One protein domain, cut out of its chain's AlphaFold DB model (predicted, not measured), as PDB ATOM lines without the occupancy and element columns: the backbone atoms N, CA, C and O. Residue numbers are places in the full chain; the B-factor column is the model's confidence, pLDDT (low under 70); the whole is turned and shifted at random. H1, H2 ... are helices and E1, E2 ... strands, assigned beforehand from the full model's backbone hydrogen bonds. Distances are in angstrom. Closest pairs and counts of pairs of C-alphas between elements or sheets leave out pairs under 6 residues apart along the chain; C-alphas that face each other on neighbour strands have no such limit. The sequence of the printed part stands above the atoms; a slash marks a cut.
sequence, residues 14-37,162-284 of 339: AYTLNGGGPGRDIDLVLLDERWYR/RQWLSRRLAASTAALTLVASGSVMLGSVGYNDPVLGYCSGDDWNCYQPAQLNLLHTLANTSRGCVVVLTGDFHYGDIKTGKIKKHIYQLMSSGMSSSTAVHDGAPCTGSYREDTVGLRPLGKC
ATOM      1  N   ALA A  14     -15.751  -1.996   9.426       89.88
ATOM      2  CA  ALA A  14     -15.264  -2.738   8.271       89.88
ATOM      3  C   ALA A  14     -15.900  -4.126   8.204       89.88
ATOM      4  O   ALA A  14     -15.979  -4.827   9.212       89.88
ATOM      5  N   TYR A  15     -16.304  -4.519   7.002       93.25
ATOM      6  CA  TYR A  15     -16.986  -5.775   6.712       93.25
ATOM      7  C   TYR A  15     -16.387  -6.396   5.456       93.25
ATOM      8  O   TYR A  15     -15.887  -5.678   4.593       93.25
ATOM      9  N   THR A  16     -16.468  -7.715   5.336       92.25
ATOM     10  CA  THR A  16     -16.129  -8.429   4.102       92.25
ATOM     11  C   THR A  16     -17.395  -9.096   3.582       92.25
ATOM     12  O   THR A  16     -18.096  -9.781   4.326       92.25
ATOM     13  N   LEU A  17     -17.714  -8.845   2.316       92.06
ATOM     14  CA  LEU A  17     -18.905  -9.316   1.616       92.06
ATOM     15  C   LEU A  17     -18.525 -10.380   0.573       92.06
ATOM     16  O   LEU A  17     -17.349 -10.566   0.255       92.06
ATOM     17  N   ASN A  18     -19.540 -11.040   0.007       89.56
ATOM     18  CA  ASN A  18     -19.462 -12.142  -0.967       89.56
ATOM     19  C   ASN A  18     -18.880 -13.465  -0.425       89.56
ATOM     20  O   ASN A  18     -19.449 -14.517  -0.700       89.56
ATOM     21  N   GLY A  19     -17.799 -13.435   0.365       80.94
ATOM     22  CA  GLY A  19     -17.210 -14.630   0.993       80.94
ATOM     23  C   GLY A  19     -16.617 -15.636  -0.004       80.94
ATOM     24  O   GLY A  19     -16.566 -16.834   0.274       80.94
ATOM     25  N   GLY A  20     -16.207 -15.161  -1.182       79.88
ATOM     26  CA  GLY A  20     -15.657 -15.971  -2.272       79.88
ATOM     27  C   GLY A  20     -14.133 -16.133  -2.221       79.88
ATOM     28  O   GLY A  20     -13.559 -16.744  -3.125       79.88
ATOM     29  N   GLY A  21     -13.478 -15.578  -1.199       84.00
ATOM     30  CA  GLY A  21     -12.027 -15.547  -1.036       84.00
ATOM     31  C   GLY A  21     -11.381 -14.346  -1.740       84.00
ATOM     32  O   GLY A  21     -12.056 -13.596  -2.440       84.00
ATOM     33  N   PRO A  22     -10.051 -14.162  -1.636       78.50
ATOM     34  CA  PRO A  22      -9.378 -12.909  -2.005       78.50
ATOM     35  C   PRO A  22      -9.685 -12.353  -3.410       78.50
ATOM     36  O   PRO A  22      -9.788 -11.148  -3.592       78.50
ATOM     37  N   GLY A  23      -9.866 -13.215  -4.417       85.50
ATOM     38  CA  GLY A  23     -10.190 -12.790  -5.790       85.50
ATOM     39  C   GLY A  23     -11.662 -12.434  -6.034       85.50
ATOM     40  O   GLY A  23     -12.015 -12.038  -7.143       85.50
ATOM     41  N   ARG A  24     -12.526 -12.630  -5.034       92.56
ATOM     42  CA  ARG A  24     -13.979 -12.435  -5.106       92.56
ATOM     43  C   ARG A  24     -14.555 -11.698  -3.893       92.56
ATOM     44  O   ARG A  24     -15.734 -11.370  -3.891       92.56
ATOM     45  N   ASP A  25     -13.763 -11.434  -2.867       94.69
ATOM     46  CA  ASP A  25     -14.218 -10.691  -1.700       94.69
ATOM     47  C   ASP A  25     -14.333  -9.198  -2.013       94.69
ATOM     48  O   ASP A  25     -13.559  -8.638  -2.800       94.69
ATOM     49  N   ILE A  26     -15.309  -8.568  -1.361       96.38
ATOM     50  CA  ILE A  26     -15.492  -7.118  -1.356       96.38
ATOM     51  C   ILE A  26     -15.344  -6.645   0.085       96.38
ATOM     52  O   ILE A  26     -16.132  -7.041   0.940       96.38
ATOM     53  N   ASP A  27     -14.374  -5.783   0.362       96.06
ATOM     54  CA  ASP A  27     -14.302  -5.112   1.660       96.06
ATOM     55  C   ASP A  27     -15.174  -3.852   1.635       96.06
ATOM     56  O   ASP A  27     -15.037  -3.027   0.739       96.06
ATOM     57  N   LEU A  28     -16.052  -3.686   2.623       96.75
ATOM     58  CA  LEU A  28     -16.812  -2.461   2.866       96.75
ATOM     59  C   LEU A  28     -16.243  -1.761   4.097       96.75
ATOM     60  O   LEU A  28     -16.229  -2.336   5.184       96.75
ATOM     61  N   VAL A  29     -15.807  -0.520   3.930       96.50
ATOM     62  CA  VAL A  29     -15.302   0.355   4.988       96.50
ATOM     63  C   VAL A  29     -16.277   1.508   5.181       96.50
ATOM     64  O   VAL A  29     -16.663   2.146   4.209       96.50
ATOM     65  N   LEU A  30     -16.669   1.779   6.422       96.56
ATOM     66  CA  LEU A  30     -17.510   2.911   6.804       96.56
ATOM     67  C   LEU A  30     -16.641   3.953   7.507       96.56
ATOM     68  O   LEU A  30     -15.983   3.615   8.498       96.56
ATOM     69  N   LEU A  31     -16.632   5.182   6.989       95.31
ATOM     70  CA  LEU A  31     -15.946   6.314   7.607       95.31
ATOM     71  C   LEU A  31     -16.884   7.047   8.575       95.31
ATOM     72  O   LEU A  31     -18.061   7.251   8.282       95.31
ATOM     73  N   ASP A  32     -16.345   7.468   9.719       93.25
ATOM     74  CA  ASP A  32     -16.998   8.422  10.619       93.25
ATOM     75  C   ASP A  32     -16.356   9.793  10.420       93.25
ATOM     76  O   ASP A  32     -15.261  10.067  10.912       93.25
ATOM     77  N   GLU A  33     -17.047  10.636   9.664       91.88
ATOM     78  CA  GLU A  33     -16.582  11.962   9.255       91.88
ATOM     79  C   GLU A  33     -17.208  13.078  10.093       91.88
ATOM     80  O   GLU A  33     -17.134  14.244   9.710       91.88
ATOM     81  N   ARG A  34     -17.905  12.737  11.187       87.56
ATOM     82  CA  ARG A  34     -18.611  13.706  12.040       87.56
ATOM     83  C   ARG A  34     -17.960  13.831  13.409       87.56
ATOM     84  O   ARG A  34     -17.902  14.937  13.930       87.56
ATOM     85  N   TRP A  35     -17.462  12.733  13.980       88.44
ATOM     86  CA  TRP A  35     -16.944  12.737  15.351       88.44
ATOM     87  C   TRP A  35     -15.685  13.598  15.537       88.44
ATOM     88  O   TRP A  35     -15.602  14.363  16.492       88.44
ATOM     89  N   TYR A  36     -14.711  13.477  14.632       89.31
ATOM     90  CA  TYR A  36     -13.428  14.196  14.707       89.31
ATOM     91  C   TYR A  36     -13.346  15.389  13.756       89.31
ATOM     92  O   TYR A  36     -12.254  15.888  13.495       89.31
ATOM     93  N   ARG A  37     -14.479  15.816  13.196       90.38
ATOM     94  CA  ARG A  37     -14.471  16.898  12.225       90.38
ATOM     95  C   ARG A  37     -14.209  18.228  12.915       90.38
ATOM     96  O   ARG A  37     -14.962  18.626  13.802       90.38
ATOM     97  N   ARG A 162      -7.692   7.573  10.709       92.25
ATOM     98  CA  ARG A 162      -6.759   7.573   9.568       92.25
ATOM     99  C   ARG A 162      -5.769   6.410   9.649       92.25
ATOM    100  O   ARG A 162      -5.598   5.659   8.688       92.25
ATOM    101  N   GLN A 163      -5.152   6.214  10.814       91.12
ATOM    102  CA  GLN A 163      -4.223   5.107  11.029       91.12
ATOM    103  C   GLN A 163      -4.921   3.742  10.956       91.12
ATOM    104  O   GLN A 163      -4.383   2.802  10.368       91.12
ATOM    105  N   TRP A 164      -6.117   3.615  11.541       93.06
ATOM    106  CA  TRP A 164      -6.920   2.397  11.418       93.06
ATOM    107  C   TRP A 164      -7.248   2.078   9.959       93.06
ATOM    108  O   TRP A 164      -7.056   0.936   9.537       93.06
ATOM    109  N   LEU A 165      -7.679   3.077   9.188       94.25
ATOM    110  CA  LEU A 165      -8.017   2.937   7.778       94.25
ATOM    111  C   LEU A 165      -6.798   2.453   6.993       94.25
ATOM    112  O   LEU A 165      -6.879   1.447   6.296       94.25
ATOM    113  N   SER A 166      -5.649   3.108   7.175       92.81
ATOM    114  CA  SER A 166      -4.389   2.717   6.538       92.81
ATOM    115  C   SER A 166      -4.027   1.255   6.832       92.81
ATOM    116  O   SER A 166      -3.799   0.474   5.905       92.81
ATOM    117  N   ARG A 167      -4.082   0.827   8.105       92.56
ATOM    118  CA  ARG A 167      -3.840  -0.578   8.487       92.56
ATOM    119  C   ARG A 167      -4.851  -1.536   7.858       92.56
ATOM    120  O   ARG A 167      -4.461  -2.595   7.368       92.56
ATOM    121  N   ARG A 168      -6.140  -1.177   7.850       92.81
ATOM    122  CA  ARG A 168      -7.207  -2.016   7.290       92.81
ATOM    123  C   ARG A 168      -7.022  -2.223   5.792       92.81
ATOM    124  O   ARG A 168      -7.130  -3.353   5.323       92.81
ATOM    125  N   LEU A 169      -6.714  -1.155   5.066       93.62
ATOM    126  CA  LEU A 169      -6.489  -1.192   3.627       93.62
ATOM    127  C   LEU A 169      -5.190  -1.916   3.260       93.62
ATOM    128  O   LEU A 169      -5.164  -2.654   2.280       93.62
ATOM    129  N   ALA A 170      -4.127  -1.754   4.053       91.81
ATOM    130  CA  ALA A 170      -2.871  -2.476   3.854       91.81
ATOM    131  C   ALA A 170      -3.030  -3.994   4.052       91.81
ATOM    132  O   ALA A 170      -2.410  -4.775   3.330       91.81
ATOM    133  N   ALA A 171      -3.872  -4.402   5.008       91.38
ATOM    134  CA  ALA A 171      -4.171  -5.803   5.299       91.38
ATOM    135  C   ALA A 171      -5.239  -6.420   4.376       91.38
ATOM    136  O   ALA A 171      -5.433  -7.635   4.404       91.38
ATOM    137  N   SER A 172      -5.955  -5.611   3.588       91.56
ATOM    138  CA  SER A 172      -7.017  -6.103   2.712       91.56
ATOM    139  C   SER A 172      -6.452  -6.949   1.572       91.56
ATOM    140  O   SER A 172      -5.483  -6.585   0.903       91.56
ATOM    141  N   THR A 173      -7.097  -8.086   1.321       92.25
ATOM    142  CA  THR A 173      -6.818  -8.942   0.162       92.25
ATOM    143  C   THR A 173      -7.959  -8.969  -0.847       92.25
ATOM    144  O   THR A 173      -7.865  -9.724  -1.812       92.25
ATOM    145  N   ALA A 174      -9.017  -8.190  -0.613       94.69
ATOM    146  CA  ALA A 174     -10.222  -8.156  -1.430       94.69
ATOM    147  C   ALA A 174      -9.933  -7.661  -2.858       94.69
ATOM    148  O   ALA A 174      -9.028  -6.854  -3.090       94.69
ATOM    149  N   ALA A 175     -10.729  -8.121  -3.824       95.44
ATOM    150  CA  ALA A 175     -10.641  -7.661  -5.210       95.44
ATOM    151  C   ALA A 175     -11.200  -6.238  -5.372       95.44
ATOM    152  O   ALA A 175     -10.775  -5.484  -6.249       95.44
ATOM    153  N   LEU A 176     -12.137  -5.859  -4.504       97.44
ATOM    154  CA  LEU A 176     -12.786  -4.556  -4.494       97.44
ATOM    155  C   LEU A 176     -12.907  -4.048  -3.057       97.44
ATOM    156  O   LEU A 176     -13.296  -4.787  -2.157       97.44
ATOM    157  N   THR A 177     -12.620  -2.769  -2.853       97.56
ATOM    158  CA  THR A 177     -12.906  -2.060  -1.609       97.56
ATOM    159  C   THR A 177     -13.938  -0.974  -1.877       97.56
ATOM    160  O   THR A 177     -13.729  -0.088  -2.707       97.56
ATOM    161  N   LEU A 178     -15.051  -1.043  -1.159       98.00
ATOM    162  CA  LEU A 178     -16.063  -0.004  -1.080       98.00
ATOM    163  C   LEU A 178     -15.780   0.843   0.157       98.00
ATOM    164  O   LEU A 178     -15.666   0.311   1.258       98.00
ATOM    165  N   VAL A 179     -15.675   2.155  -0.015       97.75
ATOM    166  CA  VAL A 179     -15.502   3.105   1.089       97.75
ATOM    167  C   VAL A 179     -16.744   3.980   1.148       97.75
ATOM    168  O   VAL A 179     -17.000   4.746   0.227       97.75
ATOM    169  N   ALA A 180     -17.546   3.842   2.196       97.12
ATOM    170  CA  ALA A 180     -18.704   4.688   2.424       97.12
ATOM    171  C   ALA A 180     -18.265   5.984   3.114       97.12
ATOM    172  O   ALA A 180     -17.710   5.951   4.213       97.12
ATOM    173  N   SER A 181     -18.534   7.093   2.436       95.12
ATOM    174  CA  SER A 181     -18.213   8.470   2.803       95.12
ATOM    175  C   SER A 181     -19.531   9.232   2.901       95.12
ATOM    176  O   SER A 181     -20.369   9.129   2.005       95.12
ATOM    177  N   GLY A 182     -19.769   9.954   3.994       92.12
ATOM    178  CA  GLY A 182     -20.960  10.800   4.106       92.12
ATOM    179  C   GLY A 182     -20.820  12.052   3.245       92.12
ATOM    180  O   GLY A 182     -21.774  12.463   2.586       92.12
ATOM    181  N   SER A 183     -19.609  12.599   3.230       91.88
ATOM    182  CA  SER A 183     -19.196  13.809   2.532       91.88
ATOM    183  C   SER A 183     -18.642  13.515   1.140       91.88
ATOM    184  O   SER A 183     -18.013  12.476   0.917       91.88
ATOM    185  N   VAL A 184     -18.799  14.443   0.191       90.88
ATOM    186  CA  VAL A 184     -18.312  14.235  -1.179       90.88
ATOM    187  C   VAL A 184     -16.787  14.292  -1.216       90.88
ATOM    188  O   VAL A 184     -16.175  15.298  -0.859       90.88
ATOM    189  N   MET A 185     -16.157  13.211  -1.686       90.25
ATOM    190  CA  MET A 185     -14.697  13.113  -1.776       90.25
ATOM    191  C   MET A 185     -14.155  13.714  -3.077       90.25
ATOM    192  O   MET A 185     -13.180  14.453  -3.064       90.25
ATOM    193  N   LEU A 186     -14.776  13.408  -4.215       89.06
ATOM    194  CA  LEU A 186     -14.462  13.956  -5.535       89.06
ATOM    195  C   LEU A 186     -15.510  15.017  -5.896       89.06
ATOM    196  O   LEU A 186     -16.426  14.780  -6.688       89.06
ATOM    197  N   GLY A 187     -15.398  16.197  -5.285       79.50
ATOM    198  CA  GLY A 187     -16.191  17.374  -5.651       79.50
ATOM    199  C   GLY A 187     -15.882  17.862  -7.072       79.50
ATOM    200  O   GLY A 187     -15.015  17.327  -7.761       79.50
ATOM    201  N   SER A 188     -16.641  18.827  -7.593       62.38
ATOM    202  CA  SER A 188     -16.267  19.515  -8.855       62.38
ATOM    203  C   SER A 188     -15.277  20.651  -8.596       62.38
ATOM    204  O   SER A 188     -14.456  20.989  -9.439       62.38
ATOM    205  N   VAL A 189     -15.322  21.151  -7.366       50.53
ATOM    206  CA  VAL A 189     -14.329  21.966  -6.677       50.53
ATOM    207  C   VAL A 189     -13.146  21.069  -6.304       50.53
ATOM    208  O   VAL A 189     -12.979  20.651  -5.161       50.53
ATOM    209  N   GLY A 190     -12.394  20.638  -7.316       40.00
ATOM    210  CA  GLY A 190     -11.197  19.831  -7.117       40.00
ATOM    211  C   GLY A 190     -10.104  20.604  -6.375       40.00
ATOM    212  O   GLY A 190     -10.195  21.811  -6.167       40.00
ATOM    213  N   TYR A 191      -9.016  19.897  -6.077       35.09
ATOM    214  CA  TYR A 191      -7.704  20.374  -5.606       35.09
ATOM    215  C   TYR A 191      -7.052  21.468  -6.497       35.09
ATOM    216  O   TYR A 191      -5.863  21.750  -6.403       35.09
ATOM    217  N   ASN A 192      -7.806  22.080  -7.411       37.19
ATOM    218  CA  ASN A 192      -7.337  23.124  -8.303       37.19
ATOM    219  C   ASN A 192      -8.496  23.950  -8.890       37.19
ATOM    220  O   ASN A 192      -8.450  24.261 -10.072       37.19
ATOM    221  N   ASP A 193      -9.562  24.241  -8.131       39.47
ATOM    222  CA  ASP A 193     -10.579  25.214  -8.565       39.47
ATOM    223  C   ASP A 193     -10.097  26.645  -8.247       39.47
ATOM    224  O   ASP A 193     -10.099  27.045  -7.079       39.47
ATOM    225  N   PRO A 194      -9.659  27.426  -9.254       37.16
ATOM    226  CA  PRO A 194      -9.175  28.781  -9.047       37.16
ATOM    227  C   PRO A 194     -10.311  29.810  -9.039       37.16
ATOM    228  O   PRO A 194     -10.049  30.991  -8.828       37.16
ATOM    229  N   VAL A 195     -11.554  29.413  -9.341       39.22
ATOM    230  CA  VAL A 195     -12.580  30.377  -9.740       39.22
ATOM    231  C   VAL A 195     -13.316  30.943  -8.536       39.22
ATOM    232  O   VAL A 195     -13.752  32.087  -8.620       39.22
ATOM    233  N   LEU A 196     -13.443  30.219  -7.414       45.97
ATOM    234  CA  LEU A 196     -14.384  30.657  -6.377       45.97
ATOM    235  C   LEU A 196     -14.018  30.427  -4.905       45.97
ATOM    236  O   LEU A 196     -14.641  31.067  -4.063       45.97
ATOM    237  N   GLY A 197     -13.080  29.542  -4.546       48.00
ATOM    238  CA  GLY A 197     -12.766  29.271  -3.127       48.00
ATOM    239  C   GLY A 197     -13.972  28.833  -2.269       48.00
ATOM    240  O   GLY A 197     -13.872  28.736  -1.051       48.00
ATOM    241  N   TYR A 198     -15.129  28.566  -2.884       54.50
ATOM    242  CA  TYR A 198     -16.340  28.149  -2.202       54.50
ATOM    243  C   TYR A 198     -16.332  26.634  -2.091       54.50
ATOM    244  O   TYR A 198     -16.506  25.922  -3.075       54.50
ATOM    245  N   CYS A 199     -16.174  26.136  -0.874       65.94
ATOM    246  CA  CYS A 199     -16.604  24.792  -0.536       65.94
ATOM    247  C   CYS A 199     -17.897  24.879   0.298       65.94
ATOM    248  O   CYS A 199     -18.149  25.884   0.976       65.94
ATOM    249  N   SER A 200     -18.748  23.855   0.210       61.19
ATOM    250  CA  SER A 200     -20.074  23.813   0.853       61.19
ATOM    251  C   SER A 200     -20.003  23.842   2.387       61.19
ATOM    252  O   SER A 200     -20.963  24.230   3.047       61.19
ATOM    253  N   GLY A 201     -18.848  23.481   2.950       61.56
ATOM    254  CA  GLY A 201     -18.600  23.368   4.382       61.56
ATOM    255  C   GLY A 201     -18.669  21.931   4.917       61.56
ATOM    256  O   GLY A 201     -18.151  21.666   6.001       61.56
ATOM    257  N   ASP A 202     -19.267  21.002   4.164       74.88
ATOM    258  CA  ASP A 202     -19.441  19.596   4.571       74.88
ATOM    259  C   ASP A 202     -18.550  18.632   3.761       74.88
ATOM    260  O   ASP A 202     -18.411  17.468   4.117       74.88
ATOM    261  N   ASP A 203     -17.887  19.105   2.707       85.38
ATOM    262  CA  ASP A 203     -17.149  18.264   1.760       85.38
ATOM    263  C   ASP A 203     -15.645  18.171   2.030       85.38
ATOM    264  O   ASP A 203     -15.009  19.089   2.555       85.38
ATOM    265  N   TRP A 204     -15.036  17.092   1.535       89.56
ATOM    266  CA  TRP A 204     -13.596  16.861   1.640       89.56
ATOM    267  C   TRP A 204     -12.747  17.949   0.981       89.56
ATOM    268  O   TRP A 204     -11.637  18.218   1.431       89.56
ATOM    269  N   ASN A 205     -13.249  18.621  -0.056       82.81
ATOM    270  CA  ASN A 205     -12.502  19.691  -0.720       82.81
ATOM    271  C   ASN A 205     -12.323  20.947   0.156       82.81
ATOM    272  O   ASN A 205     -11.507  21.803  -0.186       82.81
ATOM    273  N   CYS A 206     -13.066  21.062   1.263       84.69
ATOM    274  CA  CYS A 206     -12.815  22.065   2.294       84.69
ATOM    275  C   CYS A 206     -11.562  21.752   3.122       84.69
ATOM    276  O   CYS A 206     -10.942  22.669   3.644       84.69
ATOM    277  N   TYR A 207     -11.196  20.474   3.240       90.62
ATOM    278  CA  TYR A 207     -10.105  19.961   4.073       90.62
ATOM    279  C   TYR A 207      -9.010  19.384   3.164       90.62
ATOM    280  O   TYR A 207      -8.686  18.198   3.220       90.62
ATOM    281  N   GLN A 208      -8.484  20.214   2.256       88.88
ATOM    282  CA  GLN A 208      -7.667  19.763   1.118       88.88
ATOM    283  C   GLN A 208      -6.458  18.892   1.503       88.88
ATOM    284  O   GLN A 208      -6.267  17.859   0.854       88.88
ATOM    285  N   PRO A 209      -5.657  19.218   2.541       92.06
ATOM    286  CA  PRO A 209      -4.563  18.339   2.954       92.06
ATOM    287  C   PRO A 209      -5.063  16.957   3.401       92.06
ATOM    288  O   PRO A 209      -4.532  15.929   2.969       92.06
ATOM    289  N   ALA A 210      -6.145  16.914   4.187       93.81
ATOM    290  CA  ALA A 210      -6.754  15.672   4.657       93.81
ATOM    291  C   ALA A 210      -7.352  14.844   3.508       93.81
ATOM    292  O   ALA A 210      -7.159  13.624   3.473       93.81
ATOM    293  N   GLN A 211      -8.015  15.499   2.550       93.62
ATOM    294  CA  GLN A 211      -8.537  14.885   1.327       93.62
ATOM    295  C   GLN A 211      -7.420  14.272   0.489       93.62
ATOM    296  O   GLN A 211      -7.524  13.118   0.072       93.62
ATOM    297  N   LEU A 212      -6.339  15.018   0.250       92.88
ATOM    298  CA  LEU A 212      -5.208  14.532  -0.531       92.88
ATOM    299  C   LEU A 212      -4.577  13.304   0.134       92.88
ATOM    300  O   LEU A 212      -4.320  12.304  -0.539       92.88
ATOM    301  N   ASN A 213      -4.418  13.327   1.458       95.06
ATOM    302  CA  ASN A 213      -3.916  12.175   2.191       95.06
ATOM    303  C   ASN A 213      -4.842  10.956   2.111       95.06
ATOM    304  O   ASN A 213      -4.362   9.837   1.906       95.06
ATOM    305  N   LEU A 214      -6.161  11.148   2.218       95.50
ATOM    306  CA  LEU A 214      -7.118  10.061   2.025       95.50
ATOM    307  C   LEU A 214      -6.989   9.476   0.613       95.50
ATOM    308  O   LEU A 214      -6.846   8.265   0.462       95.50
ATOM    309  N   LEU A 215      -6.957  10.318  -0.421       95.12
ATOM    310  CA  LEU A 215      -6.812   9.869  -1.805       95.12
ATOM    311  C   LEU A 215      -5.507   9.089  -2.025       95.12
ATOM    312  O   LEU A 215      -5.526   8.039  -2.665       95.12
ATOM    313  N   HIS A 216      -4.383   9.535  -1.460       94.94
ATOM    314  CA  HIS A 216      -3.124   8.787  -1.514       94.94
ATOM    315  C   HIS A 216      -3.201   7.461  -0.751       94.94
ATOM    316  O   HIS A 216      -2.723   6.439  -1.246       94.94
ATOM    317  N   THR A 217      -3.860   7.443   0.407       95.00
ATOM    318  CA  THR A 217      -4.106   6.226   1.192       95.00
ATOM    319  C   THR A 217      -4.920   5.202   0.387       95.00
ATOM    320  O   THR A 217      -4.533   4.035   0.297       95.00
ATOM    321  N   LEU A 218      -5.988   5.637  -0.289       95.75
ATOM    322  CA  LEU A 218      -6.816   4.800  -1.168       95.75
ATOM    323  C   LEU A 218      -6.078   4.370  -2.450       95.75
ATOM    324  O   LEU A 218      -6.222   3.244  -2.929       95.75
ATOM    325  N   ALA A 219      -5.248   5.236  -3.027       93.12
ATOM    326  CA  ALA A 219      -4.454   4.897  -4.206       93.12
ATOM    327  C   ALA A 219      -3.349   3.876  -3.888       93.12
ATOM    328  O   ALA A 219      -2.948   3.103  -4.764       93.12
ATOM    329  N   ASN A 220      -2.871   3.860  -2.644       90.44
ATOM    330  CA  ASN A 220      -1.794   2.994  -2.183       90.44
ATOM    331  C   ASN A 220      -2.254   1.621  -1.686       90.44
ATOM    332  O   ASN A 220      -1.388   0.815  -1.338       90.44
ATOM    333  N   THR A 221      -3.557   1.301  -1.694       85.19
ATOM    334  CA  THR A 221      -3.978  -0.050  -1.290       85.19
ATOM    335  C   THR A 221      -3.319  -1.097  -2.188       85.19
ATOM    336  O   THR A 221      -3.262  -0.960  -3.417       85.19
ATOM    337  N   SER A 222      -2.739  -2.114  -1.552       75.06
ATOM    338  CA  SER A 222      -1.817  -3.055  -2.195       75.06
ATOM    339  C   SER A 222      -2.518  -3.950  -3.217       75.06
ATOM    340  O   SER A 222      -1.893  -4.392  -4.183       75.06
ATOM    341  N   ARG A 223      -3.815  -4.205  -3.017       82.88
ATOM    342  CA  ARG A 223      -4.646  -5.088  -3.835       82.88
ATOM    343  C   ARG A 223      -6.021  -4.469  -4.059       82.88
ATOM    344  O   ARG A 223      -6.490  -3.664  -3.257       82.88
ATOM    345  N   GLY A 224      -6.627  -4.858  -5.176       92.62
ATOM    346  CA  GLY A 224      -7.988  -4.491  -5.532       92.62
ATOM    347  C   GLY A 224      -8.184  -3.037  -5.957       92.62
ATOM    348  O   GLY A 224      -7.290  -2.183  -5.879       92.62
ATOM    349  N   CYS A 225      -9.392  -2.779  -6.439       97.12
ATOM    350  CA  CYS A 225      -9.850  -1.460  -6.860       97.12
ATOM    351  C   CYS A 225     -10.649  -0.777  -5.754       97.12
ATOM    352  O   CYS A 225     -11.150  -1.443  -4.851       97.12
ATOM    353  N   VAL A 226     -10.775   0.549  -5.820       97.69
ATOM    354  CA  VAL A 226     -11.478   1.336  -4.800       97.69
ATOM    355  C   VAL A 226     -12.641   2.094  -5.423       97.69
ATOM    356  O   VAL A 226     -12.469   2.798  -6.421       97.69
ATOM    357  N   VAL A 227     -13.809   1.977  -4.795       98.44
ATOM    358  CA  VAL A 227     -14.999   2.775  -5.097       98.44
ATOM    359  C   VAL A 227     -15.456   3.459  -3.816       98.44
ATOM    360  O   VAL A 227     -15.717   2.803  -2.811       98.44
ATOM    361  N   VAL A 228     -15.577   4.778  -3.860       98.00
ATOM    362  CA  VAL A 228     -16.173   5.582  -2.801       98.00
ATOM    363  C   VAL A 228     -17.666   5.718  -3.063       98.00
ATOM    364  O   VAL A 228     -18.082   6.155  -4.135       98.00
ATOM    365  N   LEU A 229     -18.474   5.313  -2.093       97.88
ATOM    366  CA  LEU A 229     -19.919   5.488  -2.094       97.88
ATOM    367  C   LEU A 229     -20.222   6.744  -1.293       97.88
ATOM    368  O   LEU A 229     -19.805   6.829  -0.140       97.88
ATOM    369  N   THR A 230     -20.917   7.707  -1.891       95.06
ATOM    370  CA  THR A 230     -21.183   8.988  -1.226       95.06
ATOM    371  C   THR A 230     -22.599   9.498  -1.440       95.06
ATOM    372  O   THR A 230     -23.318   9.065  -2.349       95.06
ATOM    373  N   GLY A 231     -22.987  10.441  -0.585       90.19
ATOM    374  CA  GLY A 231     -24.231  11.183  -0.681       90.19
ATOM    375  C   GLY A 231     -24.025  12.696  -0.716       90.19
ATOM    376  O   GLY A 231     -23.291  13.192  -1.560       90.19
ATOM    377  N   ASP A 232     -24.745  13.400   0.159       89.06
ATOM    378  CA  ASP A 232     -24.720  14.854   0.396       89.06
ATOM    379  C   ASP A 232     -25.379  15.738  -0.675       89.06
ATOM    380  O   ASP A 232     -26.411  16.351  -0.417       89.06
ATOM    381  N   PHE A 233     -24.897  15.736  -1.919       87.19
ATOM    382  CA  PHE A 233     -25.375  16.721  -2.903       87.19
ATOM    383  C   PHE A 233     -26.808  16.521  -3.406       87.19
ATOM    384  O   PHE A 233     -27.309  17.354  -4.153       87.19
ATOM    385  N   HIS A 234     -27.490  15.447  -3.023       90.69
ATOM    386  CA  HIS A 234     -28.842  15.099  -3.462       90.69
ATOM    387  C   HIS A 234     -29.002  14.994  -4.988       90.69
ATOM    388  O   HIS A 234     -30.050  15.307  -5.534       90.69
ATOM    389  N   TYR A 235     -27.987  14.532  -5.711       92.00
ATOM    390  CA  TYR A 235     -28.120  14.141  -7.117       92.00
ATOM    391  C   TYR A 235     -27.246  12.917  -7.406       92.00
ATOM    392  O   TYR A 235     -26.516  12.450  -6.530       92.00
ATOM    393  N   GLY A 236     -27.382  12.334  -8.598       94.44
ATOM    394  CA  GLY A 236     -26.585  11.173  -9.001       94.44
ATOM    395  C   GLY A 236     -25.362  11.582  -9.820       94.44
ATOM    396  O   GLY A 236     -25.490  12.406 -10.719       94.44
ATOM    397  N   ASP A 237     -24.186  11.028  -9.537       94.38
ATOM    398  CA  ASP A 237     -22.952  11.341 -10.269       94.38
ATOM    399  C   ASP A 237     -21.960  10.176 -10.222       94.38
ATOM    400  O   ASP A 237     -21.894   9.432  -9.239       94.38
ATOM    401  N   ILE A 238     -21.152  10.048 -11.272       97.06
ATOM    402  CA  ILE A 238     -20.040   9.099 -11.331       97.06
ATOM    403  C   ILE A 238     -18.776   9.883 -11.644       97.06
ATOM    404  O   ILE A 238     -18.665  10.517 -12.693       97.06
ATOM    405  N   LYS A 239     -17.795   9.796 -10.745       95.44
ATOM    406  CA  LYS A 239     -16.491  10.438 -10.910       95.44
ATOM    407  C   LYS A 239     -15.351   9.449 -10.749       95.44
ATOM    408  O   LYS A 239     -15.487   8.404 -10.118       95.44
ATOM    409  N   THR A 240     -14.206   9.776 -11.327       95.88
ATOM    410  CA  THR A 240     -12.963   9.041 -11.147       95.88
ATOM    411  C   THR A 240     -11.762   9.971 -11.230       95.88
ATOM    412  O   THR A 240     -11.719  10.880 -12.053       95.88
ATOM    413  N   GLY A 241     -10.768   9.723 -10.382       92.56
ATOM    414  CA  GLY A 241      -9.461  10.370 -10.433       92.56
ATOM    415  C   GLY A 241      -8.356   9.322 -10.376       92.56
ATOM    416  O   GLY A 241      -8.480   8.327  -9.660       92.56
ATOM    417  N   LYS A 242      -7.276   9.523 -11.136       92.75
ATOM    418  CA  LYS A 242      -6.122   8.617 -11.150       92.75
ATOM    419  C   LYS A 242      -4.935   9.254 -10.433       92.75
ATOM    420  O   LYS A 242      -4.444  10.287 -10.868       92.75
ATOM    421  N   ILE A 243      -4.450   8.585  -9.386       90.81
ATOM    422  CA  ILE A 243      -3.166   8.897  -8.731       90.81
ATOM    423  C   ILE A 243      -2.165   7.807  -9.122       90.81
ATOM    424  O   ILE A 243      -1.492   7.906 -10.143       90.81
ATOM    425  N   LYS A 244      -2.143   6.697  -8.375       91.69
ATOM    426  CA  LYS A 244      -1.425   5.466  -8.746       91.69
ATOM    427  C   LYS A 244      -2.320   4.513  -9.544       91.69
ATOM    428  O   LYS A 244      -1.889   3.895 -10.512       91.69
ATOM    429  N   LYS A 245      -3.590   4.448  -9.149       92.94
ATOM    430  CA  LYS A 245      -4.702   3.747  -9.801       92.94
ATOM    431  C   LYS A 245      -5.929   4.653  -9.800       92.94
ATOM    432  O   LYS A 245      -5.909   5.694  -9.138       92.94
ATOM    433  N   HIS A 246      -6.960   4.287 -10.555       95.38
ATOM    434  CA  HIS A 246      -8.223   5.006 -10.468       95.38
ATOM    435  C   HIS A 246      -8.877   4.755  -9.114       95.38
ATOM    436  O   HIS A 246      -8.949   3.620  -8.637       95.38
ATOM    437  N   ILE A 247      -9.367   5.836  -8.530       96.56
ATOM    438  CA  ILE A 247     -10.332   5.822  -7.444       96.56
ATOM    439  C   ILE A 247     -11.638   6.295  -8.059       96.56
ATOM    440  O   ILE A 247     -11.670   7.318  -8.748       96.56
ATOM    441  N   TYR A 248     -12.698   5.525  -7.859       97.94
ATOM    442  CA  TYR A 248     -14.024   5.860  -8.357       97.94
ATOM    443  C   TYR A 248     -14.864   6.453  -7.236       97.94
ATOM    444  O   TYR A 248     -14.672   6.111  -6.075       97.94
ATOM    445  N   GLN A 249     -15.818   7.301  -7.590       97.31
ATOM    446  CA  GLN A 249     -16.875   7.767  -6.711       97.31
ATOM    447  C   GLN A 249     -18.218   7.521  -7.393       97.31
ATOM    448  O   GLN A 249     -18.415   7.942  -8.534       97.31
ATOM    449  N   LEU A 250     -19.132   6.875  -6.677       97.94
ATOM    450  CA  LEU A 250     -20.539   6.761  -7.036       97.94
ATOM    451  C   LEU A 250     -21.345   7.562  -6.016       97.94
ATOM    452  O   LEU A 250     -21.442   7.182  -4.849       97.94
ATOM    453  N   MET A 251     -21.896   8.686  -6.465       95.44
ATOM    454  CA  MET A 251     -22.797   9.508  -5.673       95.44
ATOM    455  C   MET A 251     -24.233   9.227  -6.088       95.44
ATOM    456  O   MET A 251     -24.554   9.260  -7.275       95.44
ATOM    457  N   SER A 252     -25.100   8.954  -5.118       93.38
ATOM    458  CA  SER A 252     -26.516   8.696  -5.387       93.38
ATOM    459  C   SER A 252     -27.384   9.031  -4.176       93.38
ATOM    460  O   SER A 252     -27.867   8.143  -3.473       93.38
ATOM    461  N   SER A 253     -27.554  10.323  -3.903       86.00
ATOM    462  CA  SER A 253     -28.313  10.826  -2.745       86.00
ATOM    463  C   SER A 253     -29.623  11.520  -3.114       86.00
ATOM    464  O   SER A 253     -30.311  12.039  -2.241       86.00
ATOM    465  N   GLY A 254     -30.007  11.518  -4.391       83.19
ATOM    466  CA  GLY A 254     -31.258  12.116  -4.853       83.19
ATOM    467  C   GLY A 254     -32.455  11.174  -4.736       83.19
ATOM    468  O   GLY A 254     -33.189  11.045  -5.699       83.19
ATOM    469  N   MET A 255     -32.648  10.422  -3.649       84.50
ATOM    470  CA  MET A 255     -33.660   9.344  -3.642       84.50
ATOM    471  C   MET A 255     -35.111   9.857  -3.704       84.50
ATOM    472  O   MET A 255     -35.969   9.215  -4.307       84.50
ATOM    473  N   SER A 256     -35.389  11.008  -3.090       85.25
ATOM    474  CA  SER A 256     -36.732  11.604  -2.993       85.25
ATOM    475  C   SER A 256     -36.833  12.957  -3.692       85.25
ATOM    476  O   SER A 256     -37.838  13.258  -4.332       85.25
ATOM    477  N   SER A 257     -35.789  13.771  -3.585       84.81
ATOM    478  CA  SER A 257     -35.683  15.089  -4.197       84.81
ATOM    479  C   SER A 257     -34.250  15.334  -4.650       84.81
ATOM    480  O   SER A 257     -33.340  14.580  -4.304       84.81
ATOM    481  N   SER A 258     -34.063  16.382  -5.450       87.00
ATOM    482  CA  SER A 258     -32.750  16.740  -5.962       87.00
ATOM    483  C   SER A 258     -32.493  18.230  -5.911       87.00
ATOM    484  O   SER A 258     -33.301  19.031  -6.389       87.00
ATOM    485  N   THR A 259     -31.339  18.602  -5.357       83.12
ATOM    486  CA  THR A 259     -30.873  19.998  -5.312       83.12
ATOM    487  C   THR A 259     -30.650  20.548  -6.716       83.12
ATOM    488  O   THR A 259     -30.860  21.736  -6.942       83.12
ATOM    489  N   ALA A 260     -30.297  19.686  -7.677       84.06
ATOM    490  CA  ALA A 260     -30.119  20.060  -9.073       84.06
ATOM    491  C   ALA A 260     -31.409  20.484  -9.767       84.06
ATOM    492  O   ALA A 260     -31.361  21.247 -10.727       84.06
ATOM    493  N   VAL A 261     -32.552  20.005  -9.278       84.88
ATOM    494  CA  VAL A 261     -33.864  20.465  -9.738       84.88
ATOM    495  C   VAL A 261     -34.326  21.655  -8.904       84.88
ATOM    496  O   VAL A 261     -34.838  22.621  -9.456       84.88
ATOM    497  N   HIS A 262     -34.139  21.595  -7.582       80.00
ATOM    498  CA  HIS A 262     -34.675  22.587  -6.653       80.00
ATOM    499  C   HIS A 262     -34.095  23.992  -6.851       80.00
ATOM    500  O   HIS A 262     -34.845  24.963  -6.817       80.00
ATOM    501  N   ASP A 263     -32.781  24.126  -7.038       77.38
ATOM    502  CA  ASP A 263     -32.175  25.453  -7.207       77.38
ATOM    503  C   ASP A 263     -32.225  25.973  -8.654       77.38
ATOM    504  O   ASP A 263     -31.955  27.149  -8.889       77.38
ATOM    505  N   GLY A 264     -32.561  25.108  -9.619       76.81
ATOM    506  CA  GLY A 264     -32.651  25.432 -11.043       76.81
ATOM    507  C   GLY A 264     -31.349  25.932 -11.681       76.81
ATOM    508  O   GLY A 264     -31.383  26.401 -12.821       76.81
ATOM    509  N   ALA A 265     -30.211  25.870 -10.981       79.56
ATOM    510  CA  ALA A 265     -28.968  26.439 -11.487       79.56
ATOM    511  C   ALA A 265     -28.420  25.591 -12.653       79.56
ATOM    512  O   ALA A 265     -28.387  24.355 -12.557       79.56
ATOM    513  N   PRO A 266     -27.980  26.228 -13.758       85.56
ATOM    514  CA  PRO A 266     -27.459  25.513 -14.917       85.56
ATOM    515  C   PRO A 266     -26.205  24.725 -14.539       85.56
ATOM    516  O   PRO A 266     -25.530  25.042 -13.565       85.56
ATOM    517  N   CYS A 267     -25.852  23.713 -15.336       87.06
ATOM    518  CA  CYS A 267     -24.570  23.039 -15.140       87.06
ATOM    519  C   CYS A 267     -23.402  24.026 -15.298       87.06
ATOM    520  O   CYS A 267     -22.654  24.235 -14.348       87.06
ATOM    521  N   THR A 268     -23.276  24.637 -16.480       87.25
ATOM    522  CA  THR A 268     -22.146  25.499 -16.843       87.25
ATOM    523  C   THR A 268     -22.033  26.713 -15.930       87.25
ATOM    524  O   THR A 268     -23.022  27.407 -15.698       87.25
ATOM    525  N   GLY A 269     -20.822  26.978 -15.438       78.31
ATOM    526  CA  GLY A 269     -20.541  28.093 -14.532       78.31
ATOM    527  C   GLY A 269     -21.057  27.898 -13.103       78.31
ATOM    528  O   GLY A 269     -21.021  28.841 -12.317       78.31
ATOM    529  N   SER A 270     -21.532  26.698 -12.753       79.31
ATOM    530  CA  SER A 270     -21.889  26.324 -11.381       79.31
ATOM    531  C   SER A 270     -20.925  25.273 -10.826       79.31
ATOM    532  O   SER A 270     -20.192  24.622 -11.569       79.31
ATOM    533  N   TYR A 271     -21.018  25.008  -9.523       75.88
ATOM    534  CA  TYR A 271     -20.289  23.926  -8.850       75.88
ATOM    535  C   TYR A 271     -20.642  22.511  -9.364       75.88
ATOM    536  O   TYR A 271     -20.036  21.522  -8.948       75.88
ATOM    537  N   ARG A 272     -21.638  22.365 -10.248       83.12
ATOM    538  CA  ARG A 272     -22.005  21.079 -10.861       83.12
ATOM    539  C   ARG A 272     -21.218  20.775 -12.123       83.12
ATOM    540  O   ARG A 272     -21.164  19.608 -12.519       83.12
ATOM    541  N   GLU A 273     -20.643  21.792 -12.758       86.69
ATOM    542  CA  GLU A 273     -19.760  21.600 -13.899       86.69
ATOM    543  C   GLU A 273     -18.451  20.980 -13.426       86.69
ATOM    544  O   GLU A 273     -17.756  21.520 -12.571       86.69
ATOM    545  N   ASP A 274     -18.104  19.834 -14.000       88.12
ATOM    546  CA  ASP A 274     -16.786  19.258 -13.800       88.12
ATOM    547  C   ASP A 274     -15.769  19.963 -14.710       88.12
ATOM    548  O   ASP A 274     -15.643  19.667 -15.902       88.12
ATOM    549  N   THR A 275     -15.056  20.929 -14.138       84.31
ATOM    550  CA  THR A 275     -14.038  21.734 -14.827       84.31
ATOM    551  C   THR A 275     -12.661  21.071 -14.837       84.31
ATOM    552  O   THR A 275     -11.804  21.451 -15.636       84.31
ATOM    553  N   VAL A 276     -12.464  20.050 -13.998       83.12
ATOM    554  CA  VAL A 276     -11.177  19.376 -13.766       83.12
ATOM    555  C   VAL A 276     -11.094  17.981 -14.399       83.12
ATOM    556  O   VAL A 276     -10.041  17.350 -14.350       83.12
ATOM    557  N   GLY A 277     -12.168  17.509 -15.038       88.50
ATOM    558  CA  GLY A 277     -12.174  16.267 -15.816       88.50
ATOM    559  C   GLY A 277     -12.298  14.995 -14.975       88.50
ATOM    560  O   GLY A 277     -11.835  13.937 -15.401       88.50
ATOM    561  N   LEU A 278     -12.906  15.081 -13.789       91.38
ATOM    562  CA  LEU A 278     -13.181  13.928 -12.930       91.38
ATOM    563  C   LEU A 278     -14.419  13.130 -13.361       91.38
ATOM    564  O   LEU A 278     -14.594  12.003 -12.910       91.38
ATOM    565  N   ARG A 279     -15.300  13.674 -14.202       93.31
ATOM    566  CA  ARG A 279     -16.551  13.052 -14.653       93.31
ATOM    567  C   ARG A 279     -16.350  12.426 -16.041       93.31
ATOM    568  O   ARG A 279     -16.446  13.124 -17.054       93.31
ATOM    569  N   PRO A 280     -16.117  11.103 -16.131       93.75
ATOM    570  CA  PRO A 280     -15.709  10.451 -17.377       93.75
ATOM    571  C   PRO A 280     -16.798  10.469 -18.455       93.75
ATOM    572  O   PRO A 280     -16.492  10.410 -19.642       93.75
ATOM    573  N   LEU A 281     -18.069  10.575 -18.057       94.44
ATOM    574  CA  LEU A 281     -19.200  10.590 -18.984       94.44
ATOM    575  C   LEU A 281     -19.379  11.952 -19.669       94.44
ATOM    576  O   LEU A 281     -19.980  12.031 -20.737       94.44
ATOM    577  N   GLY A 282     -18.804  13.025 -19.125       93.25
ATOM    578  CA  GLY A 282     -18.845  14.370 -19.697       93.25
ATOM    579  C   GLY A 282     -19.101  15.431 -18.638       93.25
ATOM    580  O   GLY A 282     -19.751  15.152 -17.640       93.25
ATOM    581  N   LYS A 283     -18.650  16.668 -18.876       92.44
ATOM    582  CA  LYS A 283     -18.615  17.761 -17.880       92.44
ATOM    583  C   LYS A 283     -19.928  18.053 -17.154       92.44
ATOM    584  O   LYS A 283     -19.888  18.550 -16.037       92.44
ATOM    585  N   CYS A 284     -21.072  17.724 -17.753       92.50
ATOM    586  CA  CYS A 284     -22.417  17.933 -17.208       92.50
ATOM    587  C   CYS A 284     -23.241  16.641 -17.143       92.50
ATOM    588  O   CYS A 284     -24.468  16.684 -17.149       92.50
TER     589      CYS A 284
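What this domain is: This is residues 14 to 37 and 162 to 284 of the 339 residues of the protein "Predicted protein" of Chlamydomonas reinhardtii (UniProt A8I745). The model is built on one twisted sheet of six strands, with two helices, H1 and H2, nearly parallel and side by side, each grazing the sheet with some of its residues. Away from E1, at one edge of this sheet, much of the model is loop, with two long stretches, residues 182 to 207 and 263 to 284, and the short helix H3 before the second. The printed part has 147 residues with three named helices and six named strands, in the order E1, E2, H1, E3, H2, E4, E5, E6, H3, and the mixed sheet runs E1, E2, E3, E4, E6, E5. The class is mixed, helices and strands, with under half of the residues in named elements. The whole is compact, with a radius of gyration of the C-alphas of 15.7 A and spans of 47 by 31 by 31 A.

Where its parts are: E1 is residues 14 to 17, 10.0 A long, and begins at C-alpha 14 at (-15.264, -2.738, 8.271). E2 is residues 26 to 30, 13.1 A long. After the cut comes H1, residues 162 to 171, 14.3 A from C-alpha 162 at (-6.759, 7.573, 9.568) to C-alpha 171. E3 is residues 176 to 181, 15.9 A long. H2, the longest helix, is residues 208 to 219, 16.1 A long. E4 is residues 225 to 230, 16.4 A long. E5, residues 236 to 242, is 20.7 A long, and E6, residues 246 to 252, is 19.3 A long. H3 is residues 259 to 262, 4.8 A long, and ends at C-alpha 262 at (-34.675, 22.587, -6.653).

How they stand to each other: From one edge of the sheet to the other the strands' lines turn by 101 degrees. The edge strand E1 forms a hairpin with E2, antiparallel at 153 degrees, with N 15 and O 28 at 2.8 A. E2 and E3 are parallel at 16 degrees, with N 178 and O 27 at 2.7 A. E3 and E4 are parallel at 23 degrees, with N 177 and O 225 at 2.8 A. E4 and E6 are parallel at 26 degrees, with N 228 and O 248 at 2.7 A. E6 and the other edge strand, E5, form an antiparallel hairpin at 169 degrees, with N 249 and O 239 at 2.8 A. E3, H2 and E4 make a strand-helix-strand unit, two parallel neighbour strands with a helix between them along the chain, and its crossover is right-handed. H1 is on the sheet but only grazes it, with residues 165 to 169. H2 is on the sheet and also only grazes it, with residues 215 to 219; the C-alphas of Ala 219 and Ile 247 of E6, the closest of the two elements, are 6.8 A apart. H1 and H2 only just touch, with 3 pairs of C-alphas within 8 A, the closest being Ser 166 and Thr 217 at 6.4 A; H2 does so with residues 214 to 218 alone. They run the same way at a shallow tilt of 11 degrees. H3 is not on the sheet and is apart from both H1 and H2. In H1 and H2 every O i to N i+4 pair is within hydrogen-bond range, while H3 is too short for such a pair.

The domain as a whole: The two C-alphas farthest apart are those of Gly 20 and Val 195, 47.0 A. Residues 38 to 161 are cut out and not printed, and C-alphas 37 and 162 are 12.4 A apart across the cut. Of the links that are printed whole, E3 to H2 is long, with 26 residues. The mean pLDDT of the printed part is 86.4, and residues 188 to 201, within that long link, are under 70.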